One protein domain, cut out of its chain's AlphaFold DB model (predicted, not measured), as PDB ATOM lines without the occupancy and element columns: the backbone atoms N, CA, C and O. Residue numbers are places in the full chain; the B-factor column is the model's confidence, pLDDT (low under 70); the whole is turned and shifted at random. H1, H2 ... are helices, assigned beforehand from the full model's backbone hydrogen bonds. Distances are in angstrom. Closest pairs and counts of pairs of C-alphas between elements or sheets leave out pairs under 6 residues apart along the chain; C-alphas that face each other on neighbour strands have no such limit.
ATOM      1  N   ASN A 337     -16.657  -8.215  -9.386       95.75
ATOM      2  CA  ASN A 337     -15.827  -8.470 -10.560       95.75
ATOM      3  C   ASN A 337     -15.372  -7.197 -11.294       95.75
ATOM      4  O   ASN A 337     -14.231  -7.130 -11.739       95.75
ATOM      5  N   TYR A 338     -16.207  -6.162 -11.399       96.12
ATOM      6  CA  TYR A 338     -15.786  -4.875 -11.957       96.12
ATOM      7  C   TYR A 338     -14.738  -4.198 -11.065       96.12
ATOM      8  O   TYR A 338     -13.767  -3.629 -11.566       96.12
ATOM      9  N   VAL A 339     -14.880  -4.273  -9.736       96.44
ATOM     10  CA  VAL A 339     -13.861  -3.746  -8.809       96.44
ATOM     11  C   VAL A 339     -12.530  -4.479  -8.999       96.44
ATOM     12  O   VAL A 339     -11.480  -3.829  -9.055       96.44
ATOM     13  N   LEU A 340     -12.566  -5.804  -9.164       97.19
ATOM     14  CA  LEU A 340     -11.394  -6.611  -9.509       97.19
ATOM     15  C   LEU A 340     -10.811  -6.214 -10.874       97.19
ATOM     16  O   LEU A 340      -9.608  -5.972 -10.963       97.19
ATOM     17  N   ALA A 341     -11.638  -6.021 -11.903       97.44
ATOM     18  CA  ALA A 341     -11.202  -5.565 -13.225       97.44
ATOM     19  C   ALA A 341     -10.513  -4.189 -13.170       97.44
ATOM     20  O   ALA A 341      -9.462  -3.989 -13.778       97.44
ATOM     21  N   VAL A 342     -11.040  -3.245 -12.382       97.00
ATOM     22  CA  VAL A 342     -10.406  -1.937 -12.144       97.00
ATOM     23  C   VAL A 342      -9.058  -2.090 -11.440       97.00
ATOM     24  O   VAL A 342      -8.100  -1.405 -11.811       97.00
ATOM     25  N   LYS A 343      -8.972  -2.939 -10.407       96.75
ATOM     26  CA  LYS A 343      -7.712  -3.211  -9.698       96.75
ATOM     27  C   LYS A 343      -6.678  -3.800 -10.659       96.75
ATOM     28  O   LYS A 343      -5.569  -3.274 -10.736       96.75
ATOM     29  N   LEU A 344      -7.067  -4.803 -11.446       96.56
ATOM     30  CA  LEU A 344      -6.218  -5.424 -12.459       96.56
ATOM     31  C   LEU A 344      -5.728  -4.397 -13.483       96.56
ATOM     32  O   LEU A 344      -4.527  -4.263 -13.691       96.56
ATOM     33  N   MET A 345      -6.624  -3.582 -14.043       97.12
ATOM     34  CA  MET A 345      -6.267  -2.531 -15.003       97.12
ATOM     35  C   MET A 345      -5.248  -1.523 -14.453       97.12
ATOM     36  O   MET A 345      -4.363  -1.079 -15.185       97.12
ATOM     37  N   LYS A 346      -5.316  -1.177 -13.161       95.81
ATOM     38  CA  LYS A 346      -4.309  -0.313 -12.520       95.81
ATOM     39  C   LYS A 346      -2.938  -0.983 -12.441       95.81
ATOM     40  O   LYS A 346      -1.939  -0.323 -12.723       95.81
ATOM     41  N   ILE A 347      -2.892  -2.267 -12.079       95.25
ATOM     42  CA  ILE A 347      -1.650  -3.057 -12.048       95.25
ATOM     43  C   ILE A 347      -1.058  -3.127 -13.460       95.25
ATOM     44  O   ILE A 347       0.124  -2.848 -13.653       95.25
ATOM     45  N   LEU A 348      -1.889  -3.404 -14.466       95.62
ATOM     46  CA  LEU A 348      -1.467  -3.486 -15.862       95.62
ATOM     47  C   LEU A 348      -0.902  -2.172 -16.398       95.62
ATOM     48  O   LEU A 348       0.136  -2.182 -17.060       95.62
ATOM     49  N   LYS A 349      -1.558  -1.044 -16.090       94.56
ATOM     50  CA  LYS A 349      -1.075   0.292 -16.465       94.56
ATOM     51  C   LYS A 349       0.260   0.605 -15.787       94.56
ATOM     52  O   LYS A 349       1.172   1.074 -16.455       94.56
ATOM     53  N   ARG A 350       0.400   0.320 -14.486       93.94
ATOM     54  CA  ARG A 350       1.632   0.596 -13.721       93.94
ATOM     55  C   ARG A 350       2.854  -0.128 -14.289       93.94
ATOM     56  O   ARG A 350       3.939   0.439 -14.299       93.94
ATOM     57  N   ASN A 351       2.654  -1.350 -14.770       93.75
ATOM     58  CA  ASN A 351       3.715  -2.208 -15.295       93.75
ATOM     59  C   ASN A 351       3.853  -2.150 -16.825       93.75
ATOM     60  O   ASN A 351       4.618  -2.913 -17.405       93.75
ATOM     61  N   ASN A 352       3.121  -1.254 -17.495       94.69
ATOM     62  CA  ASN A 352       3.167  -1.062 -18.948       94.69
ATOM     63  C   ASN A 352       2.864  -2.320 -19.795       94.69
ATOM     64  O   ASN A 352       3.244  -2.367 -20.965       94.69
ATOM     65  N   TYR A 353       2.142  -3.327 -19.278       95.50
ATOM     66  CA  TYR A 353       1.824  -4.539 -20.061       95.50
ATOM     67  C   TYR A 353       0.983  -4.232 -21.296       95.50
ATOM     68  O   TYR A 353       1.206  -4.782 -22.372       95.50
ATOM     69  N   LEU A 354       0.040  -3.305 -21.155       96.00
ATOM     70  CA  LEU A 354      -0.853  -2.929 -22.240       96.00
ATOM     71  C   LEU A 354      -0.155  -2.095 -23.332       96.00
ATOM     72  O   LEU A 354      -0.594  -2.105 -24.478       96.00
ATOM     73  N   GLU A 355       0.957  -1.418 -23.014       95.31
ATOM     74  CA  GLU A 355       1.731  -0.637 -23.996       95.31
ATOM     75  C   GLU A 355       2.462  -1.535 -25.008       95.31
ATOM     76  O   GLU A 355       2.843  -1.074 -26.086       95.31
ATOM     77  N   ASN A 356       2.665  -2.812 -24.674       95.94
ATOM     78  CA  ASN A 356       3.361  -3.790 -25.516       95.94
ATOM     79  C   ASN A 356       2.446  -4.939 -25.971       95.94
ATOM     80  O   ASN A 356       2.910  -5.875 -26.612       95.94
ATOM     81  N   ALA A 357       1.149  -4.870 -25.655       97.38
ATOM     82  CA  ALA A 357       0.185  -5.921 -25.977       97.38
ATOM     83  C   ALA A 357      -0.219  -5.961 -27.458       97.38
ATOM     84  O   ALA A 357      -0.707  -6.978 -27.949       97.38
ATOM     85  N   LEU A 358      -0.037  -4.849 -28.172       97.81
ATOM     86  CA  LEU A 358      -0.294  -4.739 -29.603       97.81
ATOM     87  C   LEU A 358       0.996  -4.437 -30.354       97.81
ATOM     88  O   LEU A 358       1.873  -3.730 -29.857       97.81
ATOM     89  N   ARG A 359       1.061  -4.928 -31.595       97.75
ATOM     90  CA  ARG A 359       2.068  -4.489 -32.564       97.75
ATOM     91  C   ARG A 359       1.894  -3.000 -32.854       97.75
ATOM     92  O   ARG A 359       0.799  -2.452 -32.697       97.75
ATOM     93  N   PHE A 360       2.969  -2.350 -33.284       96.81
ATOM     94  CA  PHE A 360       2.979  -0.909 -33.515       96.81
ATOM     95  C   PHE A 360       1.897  -0.484 -34.522       96.81
ATOM     96  O   PHE A 360       1.117   0.426 -34.239       96.81
ATOM     97  N   GLU A 361       1.761  -1.211 -35.630       97.81
ATOM     98  CA  GLU A 361       0.809  -0.928 -36.710       97.81
ATOM     99  C   GLU A 361      -0.644  -1.028 -36.232       97.81
ATOM    100  O   GLU A 361      -1.492  -0.206 -36.579       97.81
ATOM    101  N   ASP A 362      -0.941  -2.029 -35.404       98.19
ATOM    102  CA  ASP A 362      -2.279  -2.235 -34.857       98.19
ATOM    103  C   ASP A 362      -2.593  -1.218 -33.759       98.19
ATOM    104  O   ASP A 362      -3.702  -0.681 -33.710       98.19
ATOM    105  N   SER A 363      -1.601  -0.870 -32.935       97.25
ATOM    106  CA  SER A 363      -1.737   0.189 -31.935       97.25
ATOM    107  C   SER A 363      -2.034   1.547 -32.580       97.25
ATOM    108  O   SER A 363      -2.877   2.289 -32.080       97.25
ATOM    109  N   GLU A 364      -1.438   1.843 -33.742       97.06
ATOM    110  CA  GLU A 364      -1.737   3.050 -34.512       97.06
ATOM    111  C   GLU A 364      -3.182   3.079 -35.021       97.06
ATOM    112  O   GLU A 364      -3.816   4.134 -34.970       97.06
ATOM    113  N   LYS A 365      -3.720   1.950 -35.505       97.56
ATOM    114  CA  LYS A 365      -5.121   1.862 -35.963       97.56
ATOM    115  C   LYS A 365      -6.087   2.141 -34.815       97.56
ATOM    116  O   LYS A 365      -7.019   2.928 -34.973       97.56
ATOM    117  N   VAL A 366      -5.829   1.532 -33.657       97.31
ATOM    118  CA  VAL A 366      -6.601   1.747 -32.427       97.31
ATOM    119  C   VAL A 366      -6.522   3.214 -31.998       97.31
ATOM    120  O   VAL A 366      -7.556   3.844 -31.774       97.31
ATOM    121  N   ARG A 367      -5.316   3.797 -31.975       96.56
ATOM    122  CA  ARG A 367      -5.100   5.208 -31.631       96.56
ATOM    123  C   ARG A 367      -5.856   6.150 -32.563       96.56
ATOM    124  O   ARG A 367      -6.611   6.990 -32.084       96.56
ATOM    125  N   LYS A 368      -5.702   5.991 -33.883       96.38
ATOM    126  CA  LYS A 368      -6.384   6.819 -34.897       96.38
ATOM    127  C   LYS A 368      -7.902   6.742 -34.749       96.38
ATOM    128  O   LYS A 368      -8.575   7.761 -34.859       96.38
ATOM    129  N   HIS A 369      -8.435   5.556 -34.450       95.69
ATOM    130  CA  HIS A 369      -9.863   5.372 -34.222       95.69
ATOM    131  C   HIS A 369     -10.374   6.181 -33.018       95.69
ATOM    132  O   HIS A 369     -11.313   6.964 -33.166       95.69
ATOM    133  N   PHE A 370      -9.737   6.051 -31.851       94.88
ATOM    134  CA  PHE A 370     -10.152   6.794 -30.653       94.88
ATOM    135  C   PHE A 370      -9.866   8.296 -30.745       94.88
ATOM    136  O   PHE A 370     -10.574   9.097 -30.138       94.88
ATOM    137  N   GLU A 371      -8.865   8.707 -31.522       92.06
ATOM    138  CA  GLU A 371      -8.617  10.122 -31.804       92.06
ATOM    139  C   GLU A 371      -9.699  10.742 -32.694       92.06
ATOM    140  O   GLU A 371     -10.095  11.880 -32.437       92.06
ATOM    141  N   ALA A 372     -10.181  10.009 -33.701       94.38
ATOM    142  CA  ALA A 372     -11.211  10.480 -34.623       94.38
ATOM    143  C   ALA A 372     -12.611  10.469 -33.991       94.38
ATOM    144  O   ALA A 372     -13.341  11.453 -34.087       94.38
ATOM    145  N   ASN A 373     -12.967   9.377 -33.311       93.00
ATOM    146  CA  ASN A 373     -14.342   9.122 -32.866       93.00
ATOM    147  C   ASN A 373     -14.557   9.362 -31.363       93.00
ATOM    148  O   ASN A 373     -15.692   9.390 -30.885       93.00
ATOM    149  N   GLY A 374     -13.479   9.559 -30.600       90.56
ATOM    150  CA  GLY A 374     -13.534   9.636 -29.142       90.56
ATOM    151  C   GLY A 374     -13.866   8.292 -28.482       90.56
ATOM    152  O   GLY A 374     -13.896   7.248 -29.123       90.56
ATOM    153  N   PHE A 375     -14.115   8.328 -27.170       88.25
ATOM    154  CA  PHE A 375     -14.451   7.147 -26.356       88.25
ATOM    155  C   PHE A 375     -15.952   6.866 -26.250       88.25
ATOM    156  O   PHE A 375     -16.353   5.874 -25.657       88.25
ATOM    157  N   SER A 376     -16.789   7.754 -26.787       83.38
ATOM    158  CA  SER A 376     -18.245   7.664 -26.654       83.38
ATOM    159  C   SER A 376     -18.885   6.713 -27.664       83.38
ATOM    160  O   SER A 376     -20.031   6.319 -27.476       83.38
ATOM    161  N   GLN A 377     -18.174   6.363 -28.738       86.88
ATOM    162  CA  GLN A 377     -18.683   5.481 -29.779       86.88
ATOM    163  C   GLN A 377     -18.184   4.052 -29.563       86.88
ATOM    164  O   GLN A 377     -16.997   3.831 -29.327       86.88
ATOM    165  N   THR A 378     -19.086   3.078 -29.699       92.44
ATOM    166  CA  THR A 378     -18.720   1.660 -29.739       92.44
ATOM    167  C   THR A 378     -17.736   1.423 -30.890       92.44
ATOM    168  O   THR A 378     -18.058   1.764 -32.034       92.44
ATOM    169  N   PRO A 379     -16.544   0.861 -30.629       94.81
ATOM    170  CA  PRO A 379     -15.545   0.695 -31.667       94.81
ATOM    171  C   PRO A 379     -15.993  -0.345 -32.704       94.81
ATOM    172  O   PRO A 379     -16.698  -1.301 -32.368       94.81
ATOM    173  N   PRO A 380     -15.583  -0.189 -33.974       96.62
ATOM    174  CA  PRO A 380     -15.971  -1.085 -35.046       96.62
ATOM    175  C   PRO A 380     -15.369  -2.481 -34.813       96.62
ATOM    176  O   PRO A 380     -14.305  -2.596 -34.190       96.62
ATOM    177  N   PRO A 381     -15.988  -3.544 -35.362       97.38
ATOM    178  CA  PRO A 381     -15.551  -4.929 -35.171       97.38
ATOM    179  C   PRO A 381     -14.040  -5.190 -35.344       97.38
ATOM    180  O   PRO A 381     -13.473  -5.862 -34.481       97.38
ATOM    181  N   PRO A 382     -13.335  -4.644 -36.364       97.81
ATOM    182  CA  PRO A 382     -11.891  -4.854 -36.494       97.81
ATOM    183  C   PRO A 382     -11.095  -4.280 -35.316       97.81
ATOM    184  O   PRO A 382     -10.191  -4.941 -34.813       97.81
ATOM    185  N   ILE A 383     -11.446  -3.094 -34.817       97.94
ATOM    186  CA  ILE A 383     -10.769  -2.486 -33.662       97.94
ATOM    187  C   ILE A 383     -11.079  -3.276 -32.390       97.94
ATOM    188  O   ILE A 383     -10.171  -3.562 -31.612       97.94
ATOM    189  N   MET A 384     -12.333  -3.702 -32.212       97.38
ATOM    190  CA  MET A 384     -12.714  -4.549 -31.083       97.38
ATOM    191  C   MET A 384     -11.949  -5.882 -31.088       97.38
ATOM    192  O   MET A 384     -11.509  -6.346 -30.040       97.38
ATOM    193  N   SER A 385     -11.726  -6.481 -32.263       98.06
ATOM    194  CA  SER A 385     -10.952  -7.722 -32.393       98.06
ATOM    195  C   SER A 385      -9.488  -7.553 -31.962       98.06
ATOM    196  O   SER A 385      -8.949  -8.415 -31.266       98.06
ATOM    197  N   LEU A 386      -8.870  -6.409 -32.286       98.38
ATOM    198  CA  LEU A 386      -7.513  -6.071 -31.851       98.38
ATOM    199  C   LEU A 386      -7.453  -5.891 -30.332       98.38
ATOM    200  O   LEU A 386      -6.563  -6.437 -29.684       98.38
ATOM    201  N   LEU A 387      -8.421  -5.178 -29.752       97.88
ATOM    202  CA  LEU A 387      -8.503  -4.983 -28.304       97.88
ATOM    203  C   LEU A 387      -8.705  -6.311 -27.563       97.88
ATOM    204  O   LEU A 387      -8.015  -6.570 -26.582       97.88
ATOM    205  N   ASN A 388      -9.586  -7.182 -28.061       97.56
ATOM    206  CA  ASN A 388      -9.782  -8.523 -27.511       97.56
ATOM    207  C   ASN A 388      -8.488  -9.344 -27.534       97.56
ATOM    208  O   ASN A 388      -8.128  -9.937 -26.519       97.56
ATOM    209  N   ARG A 389      -7.759  -9.326 -28.658       98.25
ATOM    210  CA  ARG A 389      -6.463 -10.004 -28.789       98.25
ATOM    211  C   ARG A 389      -5.423  -9.455 -27.811       98.25
ATOM    212  O   ARG A 389      -4.672 -10.225 -27.220       98.25
ATOM    213  N   ALA A 390      -5.385  -8.137 -27.625       98.19
ATOM    214  CA  ALA A 390      -4.485  -7.500 -26.670       98.19
ATOM    215  C   ALA A 390      -4.796  -7.922 -25.226       98.19
ATOM    216  O   ALA A 390      -3.883  -8.231 -24.464       98.19
ATOM    217  N   MET A 391      -6.080  -7.970 -24.860       98.00
ATOM    218  CA  MET A 391      -6.504  -8.425 -23.534       98.00
ATOM    219  C   MET A 391      -6.168  -9.889 -23.292       98.00
ATOM    220  O   MET A 391      -5.704 -10.225 -22.207       98.00
ATOM    221  N   ASP A 392      -6.335 -10.744 -24.300       97.94
ATOM    222  CA  ASP A 392      -5.951 -12.150 -24.208       97.94
ATOM    223  C   ASP A 392      -4.470 -12.327 -23.906       97.94
ATOM    224  O   ASP A 392      -4.118 -13.048 -22.974       97.94
ATOM    225  N   PHE A 393      -3.624 -11.623 -24.657       97.88
ATOM    226  CA  PHE A 393      -2.182 -11.649 -24.462       97.88
ATOM    227  C   PHE A 393      -1.783 -11.165 -23.064       97.88
ATOM    228  O   PHE A 393      -0.925 -11.758 -22.411       97.88
ATOM    229  N   VAL A 394      -2.409 -10.089 -22.581       97.19
ATOM    230  CA  VAL A 394      -2.091  -9.520 -21.269       97.19
ATOM    231  C   VAL A 394      -2.562 -10.420 -20.132       97.19
ATOM    232  O   VAL A 394      -1.806 -10.615 -19.185       97.19
ATOM    233  N   LEU A 395      -3.760 -11.000 -20.224       97.06
ATOM    234  CA  LEU A 395      -4.262 -11.941 -19.221       97.06
ATOM    235  C   LEU A 395      -3.377 -13.189 -19.133       97.06
ATOM    236  O   LEU A 395      -3.035 -13.603 -18.030       97.06
ATOM    237  N   GLU A 396      -2.945 -13.738 -20.271       96.38
ATOM    238  CA  GLU A 396      -1.991 -14.854 -20.303       96.38
ATOM    239  C   GLU A 396      -0.642 -14.458 -19.702       96.38
ATOM    240  O   GLU A 396      -0.125 -15.150 -18.830       96.38
ATOM    241  N   THR A 397      -0.091 -13.313 -20.111       95.25
ATOM    242  CA  THR A 397       1.202 -12.829 -19.608       95.25
ATOM    243  C   THR A 397       1.171 -12.632 -18.097       95.25
ATOM    244  O   THR A 397       2.111 -13.017 -17.409       95.25
ATOM    245  N   VAL A 398       0.096 -12.041 -17.574       95.06
ATOM    246  CA  VAL A 398      -0.071 -11.856 -16.134       95.06
ATOM    247  C   VAL A 398      -0.218 -13.190 -15.426       95.06
ATOM    248  O   VAL A 398       0.393 -13.354 -14.383       95.06
ATOM    249  N   LEU A 399      -0.973 -14.140 -15.978       93.88
ATOM    250  CA  LEU A 399      -1.157 -15.451 -15.359       93.88
ATOM    251  C   LEU A 399       0.162 -16.232 -15.271       93.88
ATOM    252  O   LEU A 399       0.479 -16.763 -14.214       93.88
ATOM    253  N   PHE A 400       0.951 -16.260 -16.350       93.62
ATOM    254  CA  PHE A 400       2.219 -17.000 -16.390       93.62
ATOM    255  C   PHE A 400       3.346 -16.338 -15.610       93.62
ATOM    256  O   PHE A 400       4.269 -17.017 -15.178       93.62
ATOM    257  N   ARG A 401       3.295 -15.015 -15.455       92.06
ATOM    258  CA  ARG A 401       4.343 -14.252 -14.774       92.06
ATOM    259  C   ARG A 401       3.875 -13.723 -13.419       92.06
ATOM    260  O   ARG A 401       4.545 -12.875 -12.850       92.06
ATOM    261  N   ALA A 402       2.735 -14.185 -12.901       88.38
ATOM    262  CA  ALA A 402       2.148 -13.664 -11.664       88.38
ATOM    263  C   ALA A 402       3.074 -13.816 -10.452       88.38
ATOM    264  O   ALA A 402       2.996 -13.000  -9.538       88.38
ATOM    265  N   ASP A 403       3.906 -14.857 -10.446       87.75
ATOM    266  CA  ASP A 403       4.844 -15.135  -9.357       87.75
ATOM    267  C   ASP A 403       6.183 -14.404  -9.553       87.75
ATOM    268  O   ASP A 403       6.769 -13.928  -8.585       87.75
ATOM    269  N   ASP A 404       6.630 -14.233 -10.803       84.81
ATOM    270  CA  ASP A 404       7.854 -13.484 -11.138       84.81
ATOM    271  C   ASP A 404       7.686 -11.973 -10.960       84.81
ATOM    272  O   ASP A 404       8.635 -11.223 -10.720       84.81
ATOM    273  N   LEU A 405       6.469 -11.501 -11.190       69.38
ATOM    274  CA  LEU A 405       6.140 -10.100 -11.143       69.38
ATOM    275  C   LEU A 405       5.600  -9.829  -9.751       69.38
ATOM    276  O   LEU A 405       4.466 -10.209  -9.467       69.38
ATOM    277  N   ASP A 406       6.375  -9.130  -8.919       73.62
ATOM    278  CA  ASP A 406       5.964  -8.594  -7.611       73.62
ATOM    279  C   ASP A 406       4.873  -7.512  -7.775       73.62
ATOM    280  O   ASP A 406       5.010  -6.320  -7.509       73.62
ATOM    281  N   THR A 407       3.770  -7.932  -8.377       75.94
ATOM    282  CA  THR A 407       2.686  -7.115  -8.909       75.94
ATOM    283  C   THR A 407       1.557  -6.983  -7.905       75.94
ATOM    284  O   THR A 407       0.573  -6.294  -8.182       75.94
ATOM    285  N   GLY A 408       1.690  -7.619  -6.736       87.44
ATOM    286  CA  GLY A 408       0.657  -7.652  -5.710       87.44
ATOM    287  C   GLY A 408      -0.638  -8.301  -6.204       87.44
ATOM    288  O   GLY A 408      -1.726  -7.861  -5.828       87.44
ATOM    289  N   ILE A 409      -0.554  -9.307  -7.085       93.81
ATOM    290  CA  ILE A 409      -1.739 -10.024  -7.576       93.81
ATOM    291  C   ILE A 409      -2.273 -10.917  -6.456       93.81
ATOM    292  O   ILE A 409      -1.803 -12.030  -6.229       93.81
ATOM    293  N   THR A 410      -3.300 -10.415  -5.776       94.94
ATOM    294  CA  THR A 410      -4.065 -11.138  -4.754       94.94
ATOM    295  C   THR A 410      -4.698 -12.415  -5.310       94.94
ATOM    296  O   THR A 410      -5.049 -12.459  -6.491       94.94
ATOM    297  N   ASN A 411      -4.961 -13.404  -4.453       95.44
ATOM    298  CA  ASN A 411      -5.610 -14.656  -4.857       95.44
ATOM    299  C   ASN A 411      -6.962 -14.436  -5.576       95.44
ATOM    300  O   ASN A 411      -7.229 -15.065  -6.594       95.44
ATOM    301  N   GLU A 412      -7.769 -13.464  -5.132       96.56
ATOM    302  CA  GLU A 412      -9.034 -13.089  -5.795       96.56
ATOM    303  C   GLU A 412      -8.836 -12.656  -7.256       96.56
ATOM    304  O   GLU A 412      -9.606 -13.033  -8.138       96.56
ATOM    305  N   LEU A 413      -7.770 -11.895  -7.530       96.44
ATOM    306  CA  LEU A 413      -7.420 -11.482  -8.888       96.44
ATOM    307  C   LEU A 413      -6.978 -12.674  -9.736       96.44
ATOM    308  O   LEU A 413      -7.326 -12.719 -10.910       96.44
ATOM    309  N   ARG A 414      -6.264 -13.650  -9.159       95.44
ATOM    310  CA  ARG A 414      -5.886 -14.882  -9.873       95.44
ATOM    311  C   ARG A 414      -7.133 -15.660 -10.296       95.44
ATOM    312  O   ARG A 414      -7.281 -15.970 -11.473       95.44
ATOM    313  N   VAL A 415      -8.071 -15.882  -9.370       96.62
ATOM    314  CA  VAL A 415      -9.357 -16.548  -9.654       96.62
ATOM    315  C   VAL A 415     -10.165 -15.787 -10.709       96.62
ATOM    316  O   VAL A 415     -10.745 -16.395 -11.608       96.62
ATOM    317  N   PHE A 416     -10.162 -14.455 -10.647       97.06
ATOM    318  CA  PHE A 416     -10.800 -13.613 -11.653       97.06
ATOM    319  C   PHE A 416     -10.159 -13.765 -13.042       97.06
ATOM    320  O   PHE A 416     -10.876 -13.930 -14.026       97.06
ATOM    321  N   ILE A 417      -8.825 -13.774 -13.132       96.56
ATOM    322  CA  ILE A 417      -8.076 -13.929 -14.392       96.56
ATOM    323  C   ILE A 417      -8.297 -15.313 -15.019       96.56
ATOM    324  O   ILE A 417      -8.397 -15.407 -16.242       96.56
ATOM    325  N   ILE A 418      -8.427 -16.369 -14.205       96.69
ATOM    326  CA  ILE A 418      -8.727 -17.734 -14.679       96.69
ATOM    327  C   ILE A 418     -10.009 -17.748 -15.525       96.69
ATOM    328  O   ILE A 418     -10.071 -18.429 -16.551       96.69
ATOM    329  N   LYS A 419     -11.010 -16.931 -15.176       97.06
ATOM    330  CA  LYS A 419     -12.217 -16.716 -15.990       97.06
ATOM    331  C   LYS A 419     -11.948 -15.742 -17.141       97.06
ATOM    332  O   LYS A 419     -12.563 -14.680 -17.248       97.06
ATOM    333  N   LYS A 420     -11.034 -16.126 -18.039       96.69
ATOM    334  CA  LYS A 420     -10.450 -15.272 -19.088       96.69
ATOM    335  C   LYS A 420     -11.482 -14.470 -19.887       96.69
ATOM    336  O   LYS A 420     -11.272 -13.289 -20.156       96.69
ATOM    337  N   GLN A 421     -12.597 -15.091 -20.273       97.62
ATOM    338  CA  GLN A 421     -13.626 -14.436 -21.086       97.62
ATOM    339  C   GLN A 421     -14.393 -13.354 -20.312       97.62
ATOM    340  O   GLN A 421     -14.562 -12.249 -20.824       97.62
ATOM    341  N   GLU A 422     -14.819 -13.644 -19.080       97.00
ATOM    342  CA  GLU A 422     -15.516 -12.676 -18.223       97.00
ATOM    343  C   GLU A 422     -14.596 -11.502 -17.874       97.00
ATOM    344  O   GLU A 422     -14.986 -10.338 -18.001       97.00
ATOM    345  N   ALA A 423     -13.347 -11.806 -17.509       97.69
ATOM    346  CA  ALA A 423     -12.347 -10.801 -17.180       97.69
ATOM    347  C   ALA A 423     -12.096  -9.846 -18.349       97.69
ATOM    348  O   ALA A 423     -12.092  -8.630 -18.168       97.69
ATOM    349  N   ARG A 424     -11.962 -10.384 -19.566       97.44
ATOM    350  CA  ARG A 424     -11.757  -9.604 -20.789       97.44
ATOM    351  C   ARG A 424     -12.877  -8.597 -21.038       97.44
ATOM    352  O   ARG A 424     -12.594  -7.423 -21.267       97.44
ATOM    353  N   VAL A 425     -14.130  -9.052 -20.993       96.81
ATOM    354  CA  VAL A 425     -15.301  -8.195 -21.246       96.81
ATOM    355  C   VAL A 425     -15.358  -7.067 -20.218       96.81
ATOM    356  O   VAL A 425     -15.446  -5.900 -20.597       96.81
ATOM    357  N   LEU A 426     -15.198  -7.398 -18.934       97.12
ATOM    358  CA  LEU A 426     -15.205  -6.415 -17.851       97.12
ATOM    359  C   LEU A 426     -14.028  -5.437 -17.936       97.12
ATOM    360  O   LEU A 426     -14.189  -4.251 -17.668       97.12
ATOM    361  N   MET A 427     -12.838  -5.888 -18.329       97.50
ATOM    362  CA  MET A 427     -11.685  -5.002 -18.511       97.50
ATOM    363  C   MET A 427     -11.888  -4.014 -19.662       97.50
ATOM    364  O   MET A 427     -11.538  -2.841 -19.523       97.50
ATOM    365  N   LEU A 428     -12.470  -4.456 -20.780       96.81
ATOM    366  CA  LEU A 428     -12.815  -3.561 -21.886       96.81
ATOM    367  C   LEU A 428     -13.886  -2.552 -21.470       96.81
ATOM    368  O   LEU A 428     -13.737  -1.359 -21.732       96.81
ATOM    369  N   GLU A 429     -14.908  -3.004 -20.748       95.81
ATOM    370  CA  GLU A 429     -15.918  -2.129 -20.156       95.81
ATOM    371  C   GLU A 429     -15.290  -1.086 -19.214       95.81
ATOM    372  O   GLU A 429     -15.617   0.102 -19.280       95.81
ATOM    373  N   VAL A 430     -14.335  -1.493 -18.372       96.19
ATOM    374  CA  VAL A 430     -13.577  -0.581 -17.505       96.19
ATOM    375  C   VAL A 430     -12.802   0.449 -18.325       96.19
ATOM    376  O   VAL A 430     -12.810   1.619 -17.951       96.19
ATOM    377  N   ILE A 431     -12.154   0.063 -19.428       95.19
ATOM    378  CA  ILE A 431     -11.403   0.999 -20.281       95.19
ATOM    379  C   ILE A 431     -12.321   2.041 -20.916       95.19
ATOM    380  O   ILE A 431     -11.991   3.227 -20.891       95.19
ATOM    381  N   PHE A 432     -13.476   1.630 -21.443       93.69
ATOM    382  CA  PHE A 432     -14.425   2.565 -22.053       93.69
ATOM    383  C   PHE A 432     -15.030   3.525 -21.026       93.69
ATOM    384  O   PHE A 432     -15.178   4.715 -21.300       93.69
ATOM    385  N   ASN A 433     -15.299   3.039 -19.813       93.69
ATOM    386  CA  ASN A 433     -15.828   3.857 -18.724       93.69
ATOM    387  C   ASN A 433     -14.760   4.726 -18.037       93.69
ATOM    388  O   ASN A 433     -15.082   5.745 -17.421       93.69
ATOM    389  N   ARG A 434     -13.484   4.329 -18.096       93.44
ATOM    390  CA  ARG A 434     -12.355   5.004 -17.439       93.44
ATOM    391  C   ARG A 434     -11.184   5.139 -18.412       93.44
ATOM    392  O   ARG A 434     -10.190   4.421 -18.268       93.44
ATOM    393  N   PRO A 435     -11.233   6.111 -19.340       92.44
ATOM    394  CA  PRO A 435     -10.166   6.307 -20.321       92.44
ATOM    395  C   PRO A 435      -8.822   6.686 -19.675       92.44
ATOM    396  O   PRO A 435      -7.774   6.505 -20.285       92.44
ATOM    397  N   ASP A 436      -8.818   7.129 -18.413       92.62
ATOM    398  CA  ASP A 436      -7.596   7.335 -17.624       92.62
ATOM    399  C   ASP A 436      -6.807   6.033 -17.389       92.62
ATOM    400  O   ASP A 436      -5.608   6.081 -17.134       92.62
ATOM    401  N   LEU A 437      -7.446   4.861 -17.440       95.75
ATOM    402  CA  LEU A 437      -6.773   3.560 -17.320       95.75
ATOM    403  C   LEU A 437      -6.275   3.027 -18.668       95.75
ATOM    404  O   LEU A 437      -5.641   1.975 -18.713       95.75
ATOM    405  N   MET A 438      -6.550   3.744 -19.754       95.19
ATOM    406  CA  MET A 438      -6.182   3.319 -21.089       95.19
ATOM    407  C   MET A 438      -4.696   3.582 -21.383       95.19
ATOM    408  O   MET A 438      -4.153   4.595 -20.928       95.19
ATOM    409  N   PRO A 439      -4.027   2.714 -22.166       96.06
ATOM    410  CA  PRO A 439      -2.634   2.911 -22.551       96.06
ATOM    411  C   PRO A 439      -2.426   4.184 -23.365       96.06
ATOM    412  O   PRO A 439      -3.259   4.578 -24.189       96.06
ATOM    413  N   THR A 440      -1.260   4.791 -23.188       94.50
ATOM    414  CA  THR A 440      -0.834   6.001 -23.890       94.50
ATOM    415  C   THR A 440      -0.777   5.753 -25.389       94.50
ATOM    416  O   THR A 440      -1.342   6.541 -26.153       94.50
ATOM    417  N   LYS A 441      -0.183   4.629 -25.821       95.25
ATOM    418  CA  LYS A 441      -0.076   4.282 -27.246       95.25
ATOM    419  C   LYS A 441      -1.427   4.076 -27.925       95.25
ATOM    420  O   LYS A 441      -1.511   4.245 -29.135       95.25
ATOM    421  N   TRP A 442      -2.477   3.749 -27.174       95.25
ATOM    422  CA  TRP A 442      -3.821   3.548 -27.723       95.25
ATOM    423  C   TRP A 442      -4.655   4.839 -27.748       95.25
ATOM    424  O   TRP A 442      -5.771   4.827 -28.256       95.25
ATOM    425  N   GLY A 443      -4.135   5.951 -27.213       91.75
ATOM    426  CA  GLY A 443      -4.823   7.249 -27.168       91.75
ATOM    427  C   GLY A 443      -5.193   7.744 -25.763       91.75
ATOM    428  O   GLY A 443      -5.781   8.820 -25.638       91.75
ATOM    429  N   GLY A 444      -4.817   7.026 -24.696       90.00
ATOM    430  CA  GLY A 444      -5.133   7.398 -23.307       90.00
ATOM    431  C   GLY A 444      -4.531   8.736 -22.855       90.00
ATOM    432  O   GLY A 444      -5.150   9.472 -22.088       90.00
ATOM    433  N   ALA A 445      -3.374   9.137 -23.395       82.38
ATOM    434  CA  ALA A 445      -2.705  10.385 -22.999       82.38
ATOM    435  C   ALA A 445      -3.558  11.645 -23.224       82.38
ATOM    436  O   ALA A 445      -3.486  12.602 -22.452       82.38
ATOM    437  N   ARG A 446      -4.410  11.656 -24.258       74.44
ATOM    438  CA  ARG A 446      -5.300  12.795 -24.529       74.44
ATOM    439  C   ARG A 446      -6.466  12.878 -23.547       74.44
ATOM    440  O   ARG A 446      -6.952  13.985 -23.294       74.44
ATOM    441  N   ALA A 447      -6.895  11.750 -22.982       64.00
ATOM    442  CA  ALA A 447      -7.929  11.731 -21.953       64.00
ATOM    443  C   ALA A 447      -7.449  12.453 -20.684       64.00
ATOM    444  O   ALA A 447      -8.168  13.308 -20.162       64.00
ATOM    445  N   GLU A 448      -6.195  12.226 -20.273       68.00
ATOM    446  CA  GLU A 448      -5.608  12.911 -19.115       68.00
ATOM    447  C   GLU A 448      -5.463  14.425 -19.321       68.00
ATOM    448  O   GLU A 448      -5.705  15.207 -18.401       68.00
ATOM    449  N   VAL A 449      -5.077  14.870 -20.523       74.56
ATOM    450  CA  VAL A 449      -4.955  16.310 -20.805       74.56
ATOM    451  C   VAL A 449      -6.327  16.985 -20.766       74.56
ATOM    452  O   VAL A 449      -6.464  18.058 -20.178       74.56
ATOM    453  N   ARG A 450      -7.371  16.350 -21.322       64.81
ATOM    454  CA  ARG A 450      -8.746  16.878 -21.258       64.81
ATOM    455  C   ARG A 450      -9.285  16.928 -19.827       64.81
ATOM    456  O   ARG A 450      -9.911  17.926 -19.472       64.81
ATOM    457  N   SER A 451      -9.027  15.910 -19.002       66.19
ATOM    458  CA  SER A 451      -9.524  15.867 -17.617       66.19
ATOM    459  C   SER A 451      -8.815  16.867 -16.693       66.19
ATOM    460  O   SER A 451      -9.443  17.453 -15.808       66.19
ATOM    461  N   LYS A 452      -7.522  17.132 -16.918       70.56
ATOM    462  CA  LYS A 452      -6.771  18.166 -16.183       70.56
ATOM    463  C   LYS A 452      -7.214  19.582 -16.577       70.56
ATOM    464  O   LYS A 452      -7.359  20.433 -15.701       70.56
ATOM    465  N   ASN A 453      -7.501  19.826 -17.860       68.88
ATOM    466  CA  ASN A 453      -7.945  21.146 -18.330       68.88
ATOM    467  C   ASN A 453      -9.389  21.502 -17.931       68.88
ATOM    468  O   ASN A 453      -9.710  22.682 -17.807       68.88
ATOM    469  N   SER A 454     -10.271  20.520 -17.717       64.25
ATOM    470  CA  SER A 454     -11.630  20.802 -17.231       64.25
ATOM    471  C   SER A 454     -11.642  21.209 -15.753       64.25
ATOM    472  O   SER A 454     -12.361  22.134 -15.383       64.25
ATOM    473  N   LYS A 455     -10.784  20.605 -14.918       65.00
ATOM    474  CA  LYS A 455     -10.664  20.970 -13.494       65.00
ATOM    475  C   LYS A 455     -10.067  22.359 -13.262       65.00
ATOM    476  O   LYS A 455     -10.494  23.045 -12.335       65.00
TER     477      LYS A 455
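Overview. This is residues 337 to 455 of the 469 residues of an uncharacterized protein of Pristionchus pacificus (UniProt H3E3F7). Crossed helices make the core here: H5 is crossed by H1 and by H3, the longest helix, with H4 closing in beside H1 and one end of H3. H2 packs on the other end of H3, and H6, which ends the printed part, lies off the core, touching no helix. The printed part has 119 residues with six named helices, H1 to H6 in chain order, and no named strand; the class is all helix. It is compact, with a radius of gyration of the C-alphas of 14.0 A, and the C-alphas span 38 by 34 by 22 A.

Arrangement. Begin at Asn 337 with H1, residues 337 to 350, which touches H5, residues 420 to 433, about perpendicular at 75 degrees; their closest C-alphas, of Ala 341 and Met 427, are 5.3 A apart. H1 also touches H4, residues 411 to 418, at 88 degrees, about perpendicular, closest at the C-alphas of Leu 340 and Leu 413, 6.3 A. Next comes H2, residues 360 to 373, apart from H1. H2 touches H3, residues 381 to 400, with residues 383 to 386 of H3 alone; the closest C-alphas are those of Val 366 and Ile 383, 6.1 A, at a steep tilt of 53 degrees, opposite ways. H3 is the hub, touching three helices. Its residues 387 to 395 touch H5 at a steep tilt of 60 degrees, opposite ways, with the C-alphas of Met 391 and Arg 424 closest at 6.0 A. Its residues 395 to 399 touch H4 at a steep tilt of 46 degrees, opposite ways, closest at Leu 395 and Ile 417, whose C-alphas are 6.5 A apart. H6, residues 444 to 455, touches no helix but is near H2. In H1 to H5 every O i to N i+4 pair is within hydrogen-bond range; in H6 7 of 8 are.

Along the chain. Find C-alpha 337 at (-15.827, -8.470, -10.560); from there H1 runs 19.9 A to C-alpha 350. H2 covers 20.0 A. Look for C-alpha 381 at (-15.551, -4.929, -35.171), from which H3 runs 28.5 A to C-alpha 400. H4 is 10.8 A long, and H5 19.9 A. H6 covers 17.6 A and ends at C-alpha 455, (-10.664, 20.970, -13.494).

Size, cuts and confidence. The two C-alphas farthest apart, of Asp 403 and Ser 454, are 40.3 A apart. The printed part has no cut and no long link; the link from H4 to H5 is tight. The mean pLDDT of the printed part is 92.3, and you will find values under 70 at residues 405, 447 to 448, 450 to 451 and 453 to 455.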